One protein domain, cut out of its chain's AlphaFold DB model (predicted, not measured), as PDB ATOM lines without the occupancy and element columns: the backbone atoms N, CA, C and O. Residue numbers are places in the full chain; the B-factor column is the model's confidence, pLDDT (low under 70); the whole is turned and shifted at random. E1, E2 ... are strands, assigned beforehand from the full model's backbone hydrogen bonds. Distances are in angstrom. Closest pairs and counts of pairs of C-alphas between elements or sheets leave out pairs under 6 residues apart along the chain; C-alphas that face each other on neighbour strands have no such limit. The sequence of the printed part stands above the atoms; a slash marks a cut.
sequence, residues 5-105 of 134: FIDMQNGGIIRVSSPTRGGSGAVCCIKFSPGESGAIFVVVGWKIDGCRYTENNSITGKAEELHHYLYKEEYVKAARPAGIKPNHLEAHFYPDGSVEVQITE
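Overview. This is residues 5 to 105 of the 134 residues of an uncharacterized protein of Massilia phosphatilytica (UniProt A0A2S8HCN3). A long, bent two-stranded hairpin, E2 and E3, packs with one end on a small three-stranded sheet, E1 - E4 - E5, while its other end, with residues 57 to 62, reaches out as an arm. Both sheets are antiparallel. The printed part has 101 residues, 54 of them in five named strands in the order E1 to E5, with no named helix; its class is all strand, and it is loose, with a radius of gyration of the C-alphas of 17.6 A and spans of 60 by 34 by 19 A.

Along the chain. Residues 5 to 22 hold no named element. E1 is residues 23 to 27, from C-alpha (590.937, 466.619, 383.401). E2, 38 to 56, is 52.0 A long; E3, 63 to 80, 49.1 A. E4 is 88 to 93; E5, 99 to 104, ends at (577.601, 459.723, 374.681).

Arrangement. N 25 and O 91 of E1 and E4 are 3.0 A apart; N 92 and O 100 of hairpin E4 and E5, 2.8 A. In E2 and E3, N 53 and O 66 are 2.9 A apart. E2 bends by 64 degrees at residue 53, E3 by 63 at 77. The closest C-alphas of E3 and E5, Ala 78 and Val 101, are 5.2 A apart. E1 and E3 are apart.

Size, cuts and confidence. The farthest C-alphas, Gly 61 and Gly 83, are 59.8 A apart. The printed part has no cut and no long link. Residues 5 to 37 and 95 have pLDDT under 70.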
ATOM      1  N   PHE A   5     587.227 455.424 388.807       69.50
ATOM      2  CA  PHE A   5     586.070 454.559 388.553       69.50
ATOM      3  C   PHE A   5     584.726 455.316 388.527       69.50
ATOM      4  O   PHE A   5     584.586 456.392 389.114       69.50
ATOM      5  N   ILE A   6     583.720 454.706 387.885       68.31
ATOM      6  CA  ILE A   6     582.295 455.064 388.013       68.31
ATOM      7  C   ILE A   6     581.513 453.833 388.445       68.31
ATOM      8  O   ILE A   6     581.624 452.807 387.783       68.31
ATOM      9  N   ASP A   7     580.710 453.922 389.507       67.88
ATOM     10  CA  ASP A   7     579.862 452.819 389.998       67.88
ATOM     11  C   ASP A   7     580.620 451.483 390.094       67.88
ATOM     12  O   ASP A   7     580.176 450.446 389.601       67.88
ATOM     13  N   MET A   8     581.810 451.518 390.705       65.25
ATOM     14  CA  MET A   8     582.728 450.375 390.854       65.25
ATOM     15  C   MET A   8     583.295 449.811 389.537       65.25
ATOM     16  O   MET A   8     584.077 448.859 389.561       65.25
ATOM     17  N   GLN A   9     582.966 450.409 388.390       68.94
ATOM     18  CA  GLN A   9     583.569 450.081 387.106       68.94
ATOM     19  C   GLN A   9     584.831 450.909 386.907       68.94
ATOM     20  O   GLN A   9     584.791 452.137 386.804       68.94
ATOM     21  N   ASN A  10     585.959 450.205 386.842       61.06
ATOM     22  CA  ASN A  10     587.262 450.815 386.624       61.06
ATOM     23  C   ASN A  10     587.282 451.582 385.297       61.06
ATOM     24  O   ASN A  10     586.908 451.059 384.242       61.06
ATOM     25  N   GLY A  11     587.729 452.830 385.371       57.78
ATOM     26  CA  GLY A  11     587.998 453.660 384.211       57.78
ATOM     27  C   GLY A  11     589.416 453.515 383.712       57.78
ATOM     28  O   GLY A  11     590.253 452.910 384.370       57.78
ATOM     29  N   GLY A  12     589.689 454.103 382.550       55.00
ATOM     30  CA  GLY A  12     591.071 454.342 382.142       55.00
ATOM     31  C   GLY A  12     591.733 455.456 382.963       55.00
ATOM     32  O   GLY A  12     591.099 456.136 383.772       55.00
ATOM     33  N   ILE A  13     593.014 455.691 382.680       54.41
ATOM     34  CA  ILE A  13     593.839 456.760 383.263       54.41
ATOM     35  C   ILE A  13     593.118 458.118 383.192       54.41
ATOM     36  O   ILE A  13     592.789 458.598 382.101       54.41
ATOM     37  N   ILE A  14     592.950 458.782 384.345       53.47
ATOM     38  CA  ILE A  14     592.542 460.193 384.377       53.47
ATOM     39  C   ILE A  14     593.689 461.006 383.822       53.47
ATOM     40  O   ILE A  14     594.793 461.022 384.368       53.47
ATOM     41  N   ARG A  15     593.423 461.767 382.767       54.25
ATOM     42  CA  ARG A  15     594.346 462.827 382.370       54.25
ATOM     43  C   ARG A  15     594.160 463.975 383.351       54.25
ATOM     44  O   ARG A  15     593.246 464.775 383.177       54.25
ATOM     45  N   VAL A  16     594.958 463.975 384.420       47.09
ATOM     46  CA  VAL A  16     594.765 464.846 385.586       47.09
ATOM     47  C   VAL A  16     594.875 466.323 385.211       47.09
ATOM     48  O   VAL A  16     595.798 466.774 384.524       47.09
ATOM     49  N   SER A  17     593.898 467.059 385.716       43.66
ATOM     50  CA  SER A  17     593.806 468.505 385.801       43.66
ATOM     51  C   SER A  17     595.073 469.138 386.397       43.66
ATOM     52  O   SER A  17     595.600 468.671 387.400       43.66
ATOM     53  N   SER A  18     595.548 470.255 385.851       38.16
ATOM     54  CA  SER A  18     596.479 471.130 386.586       38.16
ATOM     55  C   SER A  18     595.732 472.041 387.563       38.16
ATOM     56  O   SER A  18     594.527 472.209 387.386       38.16
ATOM     57  N   PRO A  19     596.420 472.756 388.478       36.94
ATOM     58  CA  PRO A  19     595.772 473.701 389.400       36.94
ATOM     59  C   PRO A  19     594.881 474.759 388.724       36.94
ATOM     60  O   PRO A  19     594.051 475.377 389.375       36.94
ATOM     61  N   THR A  20     595.044 474.977 387.414       38.78
ATOM     62  CA  THR A  20     594.270 475.940 386.622       38.78
ATOM     63  C   THR A  20     593.467 475.315 385.469       38.78
ATOM     64  O   THR A  20     592.948 476.057 384.640       38.78
ATOM     65  N   ARG A  21     593.428 473.980 385.308       37.38
ATOM     66  CA  ARG A  21     592.745 473.311 384.170       37.38
ATOM     67  C   ARG A  21     592.258 471.930 384.566       37.38
ATOM     68  O   ARG A  21     593.078 471.197 385.078       37.38
ATOM     69  N   GLY A  22     591.012 471.592 384.258       48.97
ATOM     70  CA  GLY A  22     590.384 470.285 384.452       48.97
ATOM     71  C   GLY A  22     590.961 469.121 383.622       48.97
ATOM     72  O   GLY A  22     591.811 469.325 382.752       48.97
ATOM     73  N   GLY A  23     590.477 467.913 383.895       57.38
ATOM     74  CA  GLY A  23     590.937 466.619 383.401       57.38
ATOM     75  C   GLY A  23     589.759 465.738 382.990       57.38
ATOM     76  O   GLY A  23     588.608 466.084 383.239       57.38
ATOM     77  N   SER A  24     590.000 464.611 382.324       56.56
ATOM     78  CA  SER A  24     588.907 463.729 381.882       56.56
ATOM     79  C   SER A  24     589.304 462.259 381.862       56.56
ATOM     80  O   SER A  24     590.472 461.931 381.627       56.56
ATOM     81  N   GLY A  25     588.315 461.391 382.068       65.25
ATOM     82  CA  GLY A  25     588.428 459.936 381.996       65.25
ATOM     83  C   GLY A  25     587.142 459.317 381.447       65.25
ATOM     84  O   GLY A  25     586.084 459.942 381.474       65.25
ATOM     85  N   ALA A  26     587.236 458.097 380.931       60.31
ATOM     86  CA  ALA A  26     586.084 457.336 380.464       60.31
ATOM     87  C   ALA A  26     586.128 455.930 381.060       60.31
ATOM     88  O   ALA A  26     587.206 455.337 381.190       60.31
ATOM     89  N   VAL A  27     584.956 455.403 381.401       65.31
ATOM     90  CA  VAL A  27     584.791 453.996 381.772       65.31
ATOM     91  C   VAL A  27     584.007 453.285 380.681       65.31
ATOM     92  O   VAL A  27     583.136 453.869 380.032       65.31
ATOM     93  N   CYS A  28     584.307 452.007 380.481       63.94
ATOM     94  CA  CYS A  28     583.442 451.147 379.690       63.94
ATOM     95  C   CYS A  28     582.390 450.483 380.580       63.94
ATOM     96  O   CYS A  28     582.601 450.241 381.767       63.94
ATOM     97  N   CYS A  29     581.317 450.044 379.922       64.25
ATOM     98  CA  CYS A  29     580.623 448.818 380.296       64.25
ATOM     99  C   CYS A  29     579.648 448.960 381.477       64.25
ATOM    100  O   CYS A  29     579.372 447.977 382.169       64.25
ATOM    101  N   ILE A  30     579.075 450.151 381.678       66.88
ATOM    102  CA  ILE A  30     577.916 450.321 382.561       66.88
ATOM    103  C   ILE A  30     576.660 449.864 381.815       66.88
ATOM    104  O   ILE A  30     576.405 450.270 380.680       66.88
ATOM    105  N   LYS A  31     575.877 448.979 382.440       63.06
ATOM    106  CA  LYS A  31     574.605 448.520 381.877       63.06
ATOM    107  C   LYS A  31     573.522 449.546 382.174       63.06
ATOM    108  O   LYS A  31     573.206 449.794 383.332       63.06
ATOM    109  N   PHE A  32     572.905 450.062 381.120       63.84
ATOM    110  CA  PHE A  32     571.702 450.880 381.212       63.84
ATOM    111  C   PHE A  32     570.504 450.103 380.664       63.84
ATOM    112  O   PHE A  32     570.598 449.509 379.589       63.84
ATOM    113  N   SER A  33     569.371 450.122 381.367       60.41
ATOM    114  CA  SER A  33     568.127 449.508 380.882       60.41
ATOM    115  C   SER A  33     567.633 450.248 379.636       60.41
ATOM    116  O   SER A  33     567.383 451.449 379.737       60.41
ATOM    117  N   PRO A  34     567.506 449.616 378.455       54.78
ATOM    118  CA  PRO A  34     567.073 450.295 377.231       54.78
ATOM    119  C   PRO A  34     565.724 451.019 377.402       54.78
ATOM    120  O   PRO A  34     564.808 450.470 378.003       54.78
ATOM    121  N   GLY A  35     565.588 452.236 376.862       55.59
ATOM    122  CA  GLY A  35     564.314 452.981 376.825       55.59
ATOM    123  C   GLY A  35     564.001 453.879 378.029       55.59
ATOM    124  O   GLY A  35     563.105 454.714 377.941       55.59
ATOM    125  N   GLU A  36     564.751 453.785 379.124       62.12
ATOM    126  CA  GLU A  36     564.644 454.740 380.231       62.12
ATOM    127  C   GLU A  36     565.316 456.069 379.853       62.12
ATOM    128  O   GLU A  36     566.511 456.119 379.554       62.12
ATOM    129  N   SER A  37     564.543 457.152 379.860       64.69
ATOM    130  CA  SER A  37     565.035 458.525 379.713       64.69
ATOM    131  C   SER A  37     564.901 459.258 381.044       64.69
ATOM    132  O   SER A  37     564.038 458.924 381.855       64.69
ATOM    133  N   GLY A  38     565.774 460.234 381.297       79.56
ATOM    134  CA  GLY A  38     565.749 460.999 382.543       79.56
ATOM    135  C   GLY A  38     567.142 461.299 383.067       79.56
ATOM    136  O   GLY A  38     568.019 461.723 382.317       79.56
ATOM    137  N   ALA A  39     567.344 461.101 384.366       82.12
ATOM    138  CA  ALA A  39     568.636 461.261 385.009       82.12
ATOM    139  C   ALA A  39     569.027 459.976 385.728       82.12
ATOM    140  O   ALA A  39     568.190 459.345 386.369       82.12
ATOM    141  N   ILE A  40     570.304 459.632 385.634       82.50
ATOM    142  CA  ILE A  40     570.926 458.613 386.472       82.50
ATOM    143  C   ILE A  40     571.787 459.304 387.526       82.50
ATOM    144  O   ILE A  40     572.235 460.438 387.332       82.50
ATOM    145  N   PHE A  41     572.026 458.611 388.628       84.12
ATOM    146  CA  PHE A  41     573.009 459.009 389.624       84.12
ATOM    147  C   PHE A  41     574.119 457.978 389.608       84.12
ATOM    148  O   PHE A  41     573.827 456.784 389.626       84.12
ATOM    149  N   VAL A  42     575.357 458.451 389.556       84.50
ATOM    150  CA  VAL A  42     576.545 457.603 389.558       84.50
ATOM    151  C   VAL A  42     577.523 458.090 390.618       84.50
ATOM    152  O   VAL A  42     577.590 459.290 390.899       84.50
ATOM    153  N   VAL A  43     578.290 457.174 391.197       84.25
ATOM    154  CA  VAL A  43     579.406 457.500 392.087       84.25
ATOM    155  C   VAL A  43     580.675 457.564 391.261       84.25
ATOM    156  O   VAL A  43     581.088 456.576 390.658       84.25
ATOM    157  N   VAL A  44     581.297 458.734 391.242       83.12
ATOM    158  CA  VAL A  44     582.584 458.990 390.596       83.12
ATOM    159  C   VAL A  44     583.655 458.982 391.677       83.12
ATOM    160  O   VAL A  44     583.596 459.820 392.571       83.12
ATOM    161  N   GLY A  45     584.649 458.099 391.577       80.88
ATOM    162  CA  GLY A  45     585.788 458.058 392.497       80.88
ATOM    163  C   GLY A  45     587.125 458.247 391.789       80.88
ATOM    164  O   GLY A  45     587.370 457.624 390.757       80.88
ATOM    165  N   TRP A  46     587.999 459.108 392.318       78.00
ATOM    166  CA  TRP A  46     589.312 459.391 391.726       78.00
ATOM    167  C   TRP A  46     590.399 459.677 392.757       78.00
ATOM    168  O   TRP A  46     590.129 460.190 393.845       78.00
ATOM    169  N   LYS A  47     591.651 459.377 392.390       76.38
ATOM    170  CA  LYS A  47     592.826 459.727 393.199       76.38
ATOM    171  C   LYS A  47     593.020 461.241 393.201       76.38
ATOM    172  O   LYS A  47     593.127 461.852 392.138       76.38
ATOM    173  N   ILE A  48     593.100 461.835 394.386       74.12
ATOM    174  CA  ILE A  48     593.363 463.272 394.564       74.12
ATOM    175  C   ILE A  48     594.778 463.550 395.057       74.12
ATOM    176  O   ILE A  48     595.323 464.612 394.767       74.12
ATOM    177  N   ASP A  49     595.367 462.604 395.784       73.25
ATOM    178  CA  ASP A  49     596.700 462.723 396.360       73.25
ATOM    179  C   ASP A  49     597.196 461.335 396.798       73.25
ATOM    180  O   ASP A  49     596.559 460.308 396.543       73.25
ATOM    181  N   GLY A  50     598.343 461.289 397.455       77.12
ATOM    182  CA  GLY A  50     598.896 460.087 398.035       77.12
ATOM    183  C   GLY A  50     600.232 460.348 398.699       77.12
ATOM    184  O   GLY A  50     600.783 461.447 398.674       77.12
ATOM    185  N   CYS A  51     600.783 459.305 399.287       80.19
ATOM    186  CA  CYS A  51     602.106 459.341 399.865       80.19
ATOM    187  C   CYS A  51     602.813 458.005 399.654       80.19
ATOM    188  O   CYS A  51     602.181 456.972 399.442       80.19
ATOM    189  N   ARG A  52     604.144 458.023 399.675       84.44
ATOM    190  CA  ARG A  52     604.970 456.816 399.563       84.44
ATOM    191  C   ARG A  52     605.530 456.393 400.914       84.44
ATOM    192  O   ARG A  52     605.914 457.245 401.721       84.44
ATOM    193  N   TYR A  53     605.610 455.090 401.133       82.81
ATOM    194  CA  TYR A  53     606.203 454.476 402.318       82.81
ATOM    195  C   TYR A  53     607.011 453.241 401.916       82.81
ATOM    196  O   TYR A  53     606.907 452.755 400.790       82.81
ATOM    197  N   THR A  54     607.876 452.767 402.806       85.19
ATOM    198  CA  THR A  54     608.738 451.615 402.532       85.19
ATOM    199  C   THR A  54     608.373 450.487 403.471       85.19
ATOM    200  O   THR A  54     608.368 450.669 404.684       85.19
ATOM    201  N   GLU A  55     608.098 449.315 402.911       83.31
ATOM    202  CA  GLU A  55     607.823 448.112 403.685       83.31
ATOM    203  C   GLU A  55     608.898 447.065 403.403       83.31
ATOM    204  O   GLU A  55     609.293 446.839 402.260       83.31
ATOM    205  N   ASN A  56     609.414 446.437 404.459       83.31
ATOM    206  CA  ASN A  56     610.352 445.336 404.306       83.31
ATOM    207  C   ASN A  56     609.569 444.050 404.068       83.31
ATOM    208  O   ASN A  56     608.809 443.607 404.925       83.31
ATOM    209  N   ASN A  57     609.812 443.419 402.927       76.56
ATOM    210  CA  ASN A  57     609.240 442.126 402.614       76.56
ATOM    211  C   ASN A  57     609.790 441.070 403.587       76.56
ATOM    212  O   ASN A  57     610.973 440.726 403.546       76.56
ATOM    213  N   SER A  58     608.924 440.527 404.443       76.88
ATOM    214  CA  SER A  58     609.272 439.568 405.501       76.88
ATOM    215  C   SER A  58     609.915 438.275 404.988       76.88
ATOM    216  O   SER A  58     610.557 437.563 405.756       76.88
ATOM    217  N   ILE A  59     609.740 437.956 403.700       78.75
ATOM    218  CA  ILE A  59     610.248 436.734 403.065       78.75
ATOM    219  C   ILE A  59     611.603 436.987 402.394       78.75
ATOM    220  O   ILE A  59     612.498 436.148 402.470       78.75
ATOM    221  N   THR A  60     611.768 438.130 401.722       82.12
ATOM    222  CA  THR A  60     612.972 438.418 400.917       82.12
ATOM    223  C   THR A  60     613.959 439.371 401.593       82.12
ATOM    224  O   THR A  60     615.084 439.514 401.113       82.12
ATOM    225  N   GLY A  61     613.554 440.033 402.682       81.12
ATOM    226  CA  GLY A  61     614.340 441.047 403.389       81.12
ATOM    227  C   GLY A  61     614.559 442.338 402.595       81.12
ATOM    228  O   GLY A  61     615.347 443.185 403.012       81.12
ATOM    229  N   LYS A  62     613.908 442.491 401.435       84.69
ATOM    230  CA  LYS A  62     614.043 443.671 400.581       84.69
ATOM    231  C   LYS A  62     613.017 444.731 400.959       84.69
ATOM    232  O   LYS A  62     611.853 444.419 401.182       84.69
ATOM    233  N   ALA A  63     613.473 445.977 400.976       81.62
ATOM    234  CA  ALA A  63     612.628 447.153 401.071       81.62
ATOM    235  C   ALA A  63     611.890 447.373 399.741       81.62
ATOM    236  O   ALA A  63     612.529 447.541 398.699       81.62
ATOM    237  N   GLU A  64     610.561 447.379 399.781       82.25
ATOM    238  CA  GLU A  64     609.689 447.706 398.653       82.25
ATOM    239  C   GLU A  64     609.056 449.089 398.880       82.25
ATOM    240  O   GLU A  64     608.573 449.397 399.970       82.25
ATOM    241  N   GLU A  65     609.099 449.956 397.860       80.31
ATOM    242  CA  GLU A  65     608.437 451.266 397.896       80.31
ATOM    243  C   GLU A  65     606.963 451.090 397.517       80.31
ATOM    244  O   GLU A  65     606.629 450.722 396.387       80.31
ATOM    245  N   LEU A  66     606.084 451.355 398.478       80.12
ATOM    246  CA  LEU A  66     604.639 451.274 398.342       80.12
ATOM    247  C   LEU A  66     604.030 452.675 398.298       80.12
ATOM    248  O   LEU A  66     604.608 453.657 398.768       80.12
ATOM    249  N   HIS A  67     602.838 452.756 397.718       79.38
ATOM    250  CA  HIS A  67     602.084 453.995 397.575       79.38
ATOM    251  C   HIS A  67     600.746 453.854 398.294       79.38
ATOM    252  O   HIS A  67     599.972 452.947 397.992       79.38
ATOM    253  N   HIS A  68     600.465 454.778 399.204       79.06
ATOM    254  CA  HIS A  68     599.142 454.993 399.762       79.06
ATOM    255  C   HIS A  68     598.447 456.094 398.956       79.06
ATOM    256  O   HIS A  68     598.991 457.185 398.805       79.06
ATOM    257  N   TYR A  69     597.259 455.816 398.426       77.25
ATOM    258  CA  TYR A  69     596.507 456.760 397.598       77.25
ATOM    259  C   TYR A  69     595.305 457.303 398.362       77.25
ATOM    260  O   TYR A  69     594.549 456.535 398.954       77.25
ATOM    261  N   LEU A  70     595.101 458.615 398.283       74.00
ATOM    262  CA  LEU A  70     593.915 459.290 398.792       74.00
ATOM    263  C   LEU A  70     592.911 459.470 397.658       74.00
ATOM    264  O   LEU A  70     593.252 459.956 396.575       74.00
ATOM    265  N   TYR A  71     591.663 459.103 397.927       75.25
ATOM    266  CA  TYR A  71     590.571 459.167 396.966       75.25
ATOM    267  C   TYR A  71     589.526 460.191 397.398       75.25
ATOM    268  O   TYR A  71     589.282 460.390 398.588       75.25
ATOM    269  N   LYS A  72     588.892 460.819 396.409       80.75
ATOM    270  CA  LYS A  72     587.638 461.554 396.574       80.75
ATOM    271  C   LYS A  72     586.546 460.810 395.816       80.75
ATOM    272  O   LYS A  72     586.799 460.298 394.727       80.75
ATOM    273  N   GLU A  73     585.349 460.794 396.387       85.38
ATOM    274  CA  GLU A  73     584.138 460.294 395.744       85.38
ATOM    275  C   GLU A  73     583.091 461.402 395.658       85.38
ATOM    276  O   GLU A  73     582.992 462.255 396.545       85.38
ATOM    277  N   GLU A  74     582.304 461.396 394.587       85.31
ATOM    278  CA  GLU A  74     581.221 462.350 394.388       85.31
ATOM    279  C   GLU A  74     580.017 461.678 393.719       85.31
ATOM    280  O   GLU A  74     580.159 460.926 392.752       85.31
ATOM    281  N   TYR A  75     578.818 461.956 394.241       86.56
ATOM    282  CA  TYR A  75     577.559 461.534 393.632       86.56
ATOM    283  C   TYR A  75     577.179 462.520 392.530       86.56
ATOM    284  O   TYR A  75     576.792 463.656 392.809       86.56
ATOM    285  N   VAL A  76     577.256 462.079 391.277       88.12
ATOM    286  CA  VAL A  76     577.029 462.930 390.108       88.12
ATOM    287  C   VAL A  76     575.738 462.530 389.408       88.12
ATOM    288  O   VAL A  76     575.501 461.367 389.083       88.12
ATOM    289  N   LYS A  77     574.889 463.526 389.148       88.00
ATOM    290  CA  LYS A  77     573.697 463.367 388.316       88.00
ATOM    291  C   LYS A  77     574.099 463.472 386.846       88.00
ATOM    292  O   LYS A  77     574.520 464.539 386.409       88.00
ATOM    293  N   ALA A  78     573.907 462.406 386.075       87.00
ATOM    294  CA  ALA A  78     574.131 462.415 384.632       87.00
ATOM    295  C   ALA A  78     572.799 462.403 383.878       87.00
ATOM    296  O   ALA A  78     571.884 461.635 384.192       87.00
ATOM    297  N   ALA A  79     572.681 463.266 382.870       86.19
ATOM    298  CA  ALA A  79     571.535 463.242 381.974       86.19
ATOM    299  C   ALA A  79     571.594 461.993 381.090       86.19
ATOM    300  O   ALA A  79     572.640 461.665 380.529       86.19
ATOM    301  N   ARG A  80     570.449 461.330 380.934       81.88
ATOM    302  CA  ARG A  80     570.261 460.210 380.021       81.88
ATOM    303  C   ARG A  80     569.353 460.638 378.870       81.88
ATOM    304  O   ARG A  80     568.126 460.544 378.999       81.88
ATOM    305  N   PRO A  81     569.933 461.155 377.773       78.44
ATOM    306  CA  PRO A  81     569.146 461.624 376.648       78.44
ATOM    307  C   PRO A  81     568.390 460.465 375.992       78.44
ATOM    308  O   PRO A  81     568.906 459.356 375.845       78.44
ATOM    309  N   ALA A  82     567.140 460.729 375.618       79.19
ATOM    310  CA  ALA A  82     566.349 459.800 374.827       79.19
ATOM    311  C   ALA A  82     566.852 459.784 373.377       79.19
ATOM    312  O   ALA A  82     567.306 460.804 372.864       79.19
ATOM    313  N   GLY A  83     566.722 458.639 372.706       78.06
ATOM    314  CA  GLY A  83     567.009 458.531 371.274       78.06
ATOM    315  C   GLY A  83     568.487 458.402 370.908       78.06
ATOM    316  O   GLY A  83     568.786 458.433 369.721       78.06
ATOM    317  N   ILE A  84     569.379 458.218 371.889       79.75
ATOM    318  CA  ILE A  84     570.780 457.863 371.637       79.75
ATOM    319  C   ILE A  84     571.057 456.385 371.940       79.75
ATOM    320  O   ILE A  84     570.391 455.773 372.781       79.75
ATOM    321  N   LYS A  85     572.075 455.819 371.291       81.44
ATOM    322  CA  LYS A  85     572.685 454.524 371.601       81.44
ATOM    323  C   LYS A  85     573.931 454.742 372.477       81.44
ATOM    324  O   LYS A  85     575.017 454.958 371.945       81.44
ATOM    325  N   PRO A  86     573.799 454.698 373.814       77.75
ATOM    326  CA  PRO A  86     574.900 455.025 374.711       77.75
ATOM    327  C   PRO A  86     576.010 453.973 374.620       77.75
ATOM    328  O   PRO A  86     575.771 452.801 374.914       77.75
ATOM    329  N   ASN A  87     577.218 454.396 374.248       78.00
ATOM    330  CA  ASN A  87     578.401 453.529 374.206       78.00
ATOM    331  C   ASN A  87     579.480 453.968 375.203       78.00
ATOM    332  O   ASN A  87     580.356 453.172 375.544       78.00
ATOM    333  N   HIS A  88     579.412 455.208 375.693       77.69
ATOM    334  CA  HIS A  88     580.409 455.775 376.591       77.69
ATOM    335  C   HIS A  88     579.755 456.488 377.773       77.69
ATOM    336  O   HIS A  88     578.709 457.130 377.644       77.69
ATOM    337  N   LEU A  89     580.410 456.367 378.926       79.81
ATOM    338  CA  LEU A  89     580.150 457.171 380.108       79.81
ATOM    339  C   LEU A  89     581.442 457.906 380.453       79.81
ATOM    340  O   LEU A  89     582.459 457.299 380.799       79.81
ATOM    341  N   GLU A  90     581.403 459.215 380.280       83.00
ATOM    342  CA  GLU A  90     582.561 460.090 380.363       83.00
ATOM    343  C   GLU A  90     582.463 460.952 381.607       83.00
ATOM    344  O   GLU A  90     581.393 461.483 381.898       83.00
ATOM    345  N   ALA A  91     583.580 461.139 382.305       82.12
ATOM    346  CA  ALA A  91     583.677 462.125 383.366       82.12
ATOM    347  C   ALA A  91     584.674 463.225 383.037       82.12
ATOM    348  O   ALA A  91     585.775 462.996 382.518       82.12
ATOM    349  N   HIS A  92     584.274 464.433 383.405       79.88
ATOM    350  CA  HIS A  92     585.044 465.651 383.272       79.88
ATOM    351  C   HIS A  92     585.254 466.242 384.663       79.88
ATOM    352  O   HIS A  92     584.298 466.579 385.349       79.88
ATOM    353  N   PHE A  93     586.512 466.364 385.060       77.38
ATOM    354  CA  PHE A  93     586.947 466.972 386.310       77.38
ATOM    355  C   PHE A  93     587.307 468.423 386.034       77.38
ATOM    356  O   PHE A  93     588.086 468.683 385.118       77.38
ATOM    357  N   TYR A  94     586.807 469.369 386.817       75.31
ATOM    358  CA  TYR A  94     587.047 470.798 386.610       75.31
ATOM    359  C   TYR A  94     588.004 471.385 387.667       75.31
ATOM    360  O   TYR A  94     588.206 470.787 388.725       75.31
ATOM    361  N   PRO A  95     588.655 472.541 387.398       69.06
ATOM    362  CA  PRO A  95     589.596 473.168 388.338       69.06
ATOM    363  C   PRO A  95     588.978 473.575 389.678       69.06
ATOM    364  O   PRO A  95     589.688 473.662 390.674       69.06
ATOM    365  N   ASP A  96     587.677 473.850 389.691       73.06
ATOM    366  CA  ASP A  96     586.906 474.175 390.893       73.06
ATOM    367  C   ASP A  96     586.594 472.938 391.753       73.06
ATOM    368  O   ASP A  96     585.984 473.054 392.814       73.06
ATOM    369  N   GLY A  97     587.036 471.756 391.313       73.25
ATOM    370  CA  GLY A  97     586.832 470.488 391.997       73.25
ATOM    371  C   GLY A  97     585.495 469.820 391.690       73.25
ATOM    372  O   GLY A  97     585.248 468.750 392.252       73.25
ATOM    373  N   SER A  98     584.667 470.416 390.823       81.12
ATOM    374  CA  SER A  98     583.425 469.800 390.355       81.12
ATOM    375  C   SER A  98     583.695 468.683 389.348       81.12
ATOM    376  O   SER A  98     584.714 468.675 388.642       81.12
ATOM    377  N   VAL A  99     582.769 467.726 389.285       84.19
ATOM    378  CA  VAL A  99     582.783 466.657 388.287       84.19
ATOM    379  C   VAL A  99     581.457 466.603 387.551       84.19
ATOM    380  O   VAL A  99     580.389 466.592 388.157       84.19
ATOM    381  N   GLU A 100     581.530 466.508 386.229       87.06
ATOM    382  CA  GLU A 100     580.376 466.225 385.385       87.06
ATOM    383  C   GLU A 100     580.510 464.854 384.749       87.06
ATOM    384  O   GLU A 100     581.595 464.463 384.323       87.06
ATOM    385  N   VAL A 101     579.379 464.163 384.620       86.75
ATOM    386  CA  VAL A 101     579.291 462.889 383.915       86.75
ATOM    387  C   VAL A 101     578.345 463.017 382.732       86.75
ATOM    388  O   VAL A 101     577.253 463.580 382.851       86.75
ATOM    389  N   GLN A 102     578.762 462.480 381.589       86.62
ATOM    390  CA  GLN A 102     578.003 462.520 380.349       86.62
ATOM    391  C   GLN A 102     577.905 461.144 379.703       86.62
ATOM    392  O   GLN A 102     578.855 460.365 379.706       86.62
ATOM    393  N   ILE A 103     576.735 460.867 379.134       84.19
ATOM    394  CA  ILE A 103     576.471 459.668 378.344       84.19
ATOM    395  C   ILE A 103     576.514 460.059 376.871       84.19
ATOM    396  O   ILE A 103     575.761 460.940 376.447       84.19
ATOM    397  N   THR A 104     577.365 459.397 376.093       81.00
ATOM    398  CA  THR A 104     577.601 459.723 374.681       81.00
ATOM    399  C   THR A 104     577.568 458.463 373.806       81.00
ATOM    400  O   THR A 104     577.804 457.339 374.265       81.00
ATOM    401  N   GLU A 105     577.207 458.634 372.529       83.00
ATOM    402  CA  GLU A 105     577.301 457.561 371.522       83.00
ATOM    403  C   GLU A 105     578.739 457.363 371.042       83.00
ATOM    404  O   GLU A 105     579.154 456.236 370.792       83.00
TER     405      GLU A 105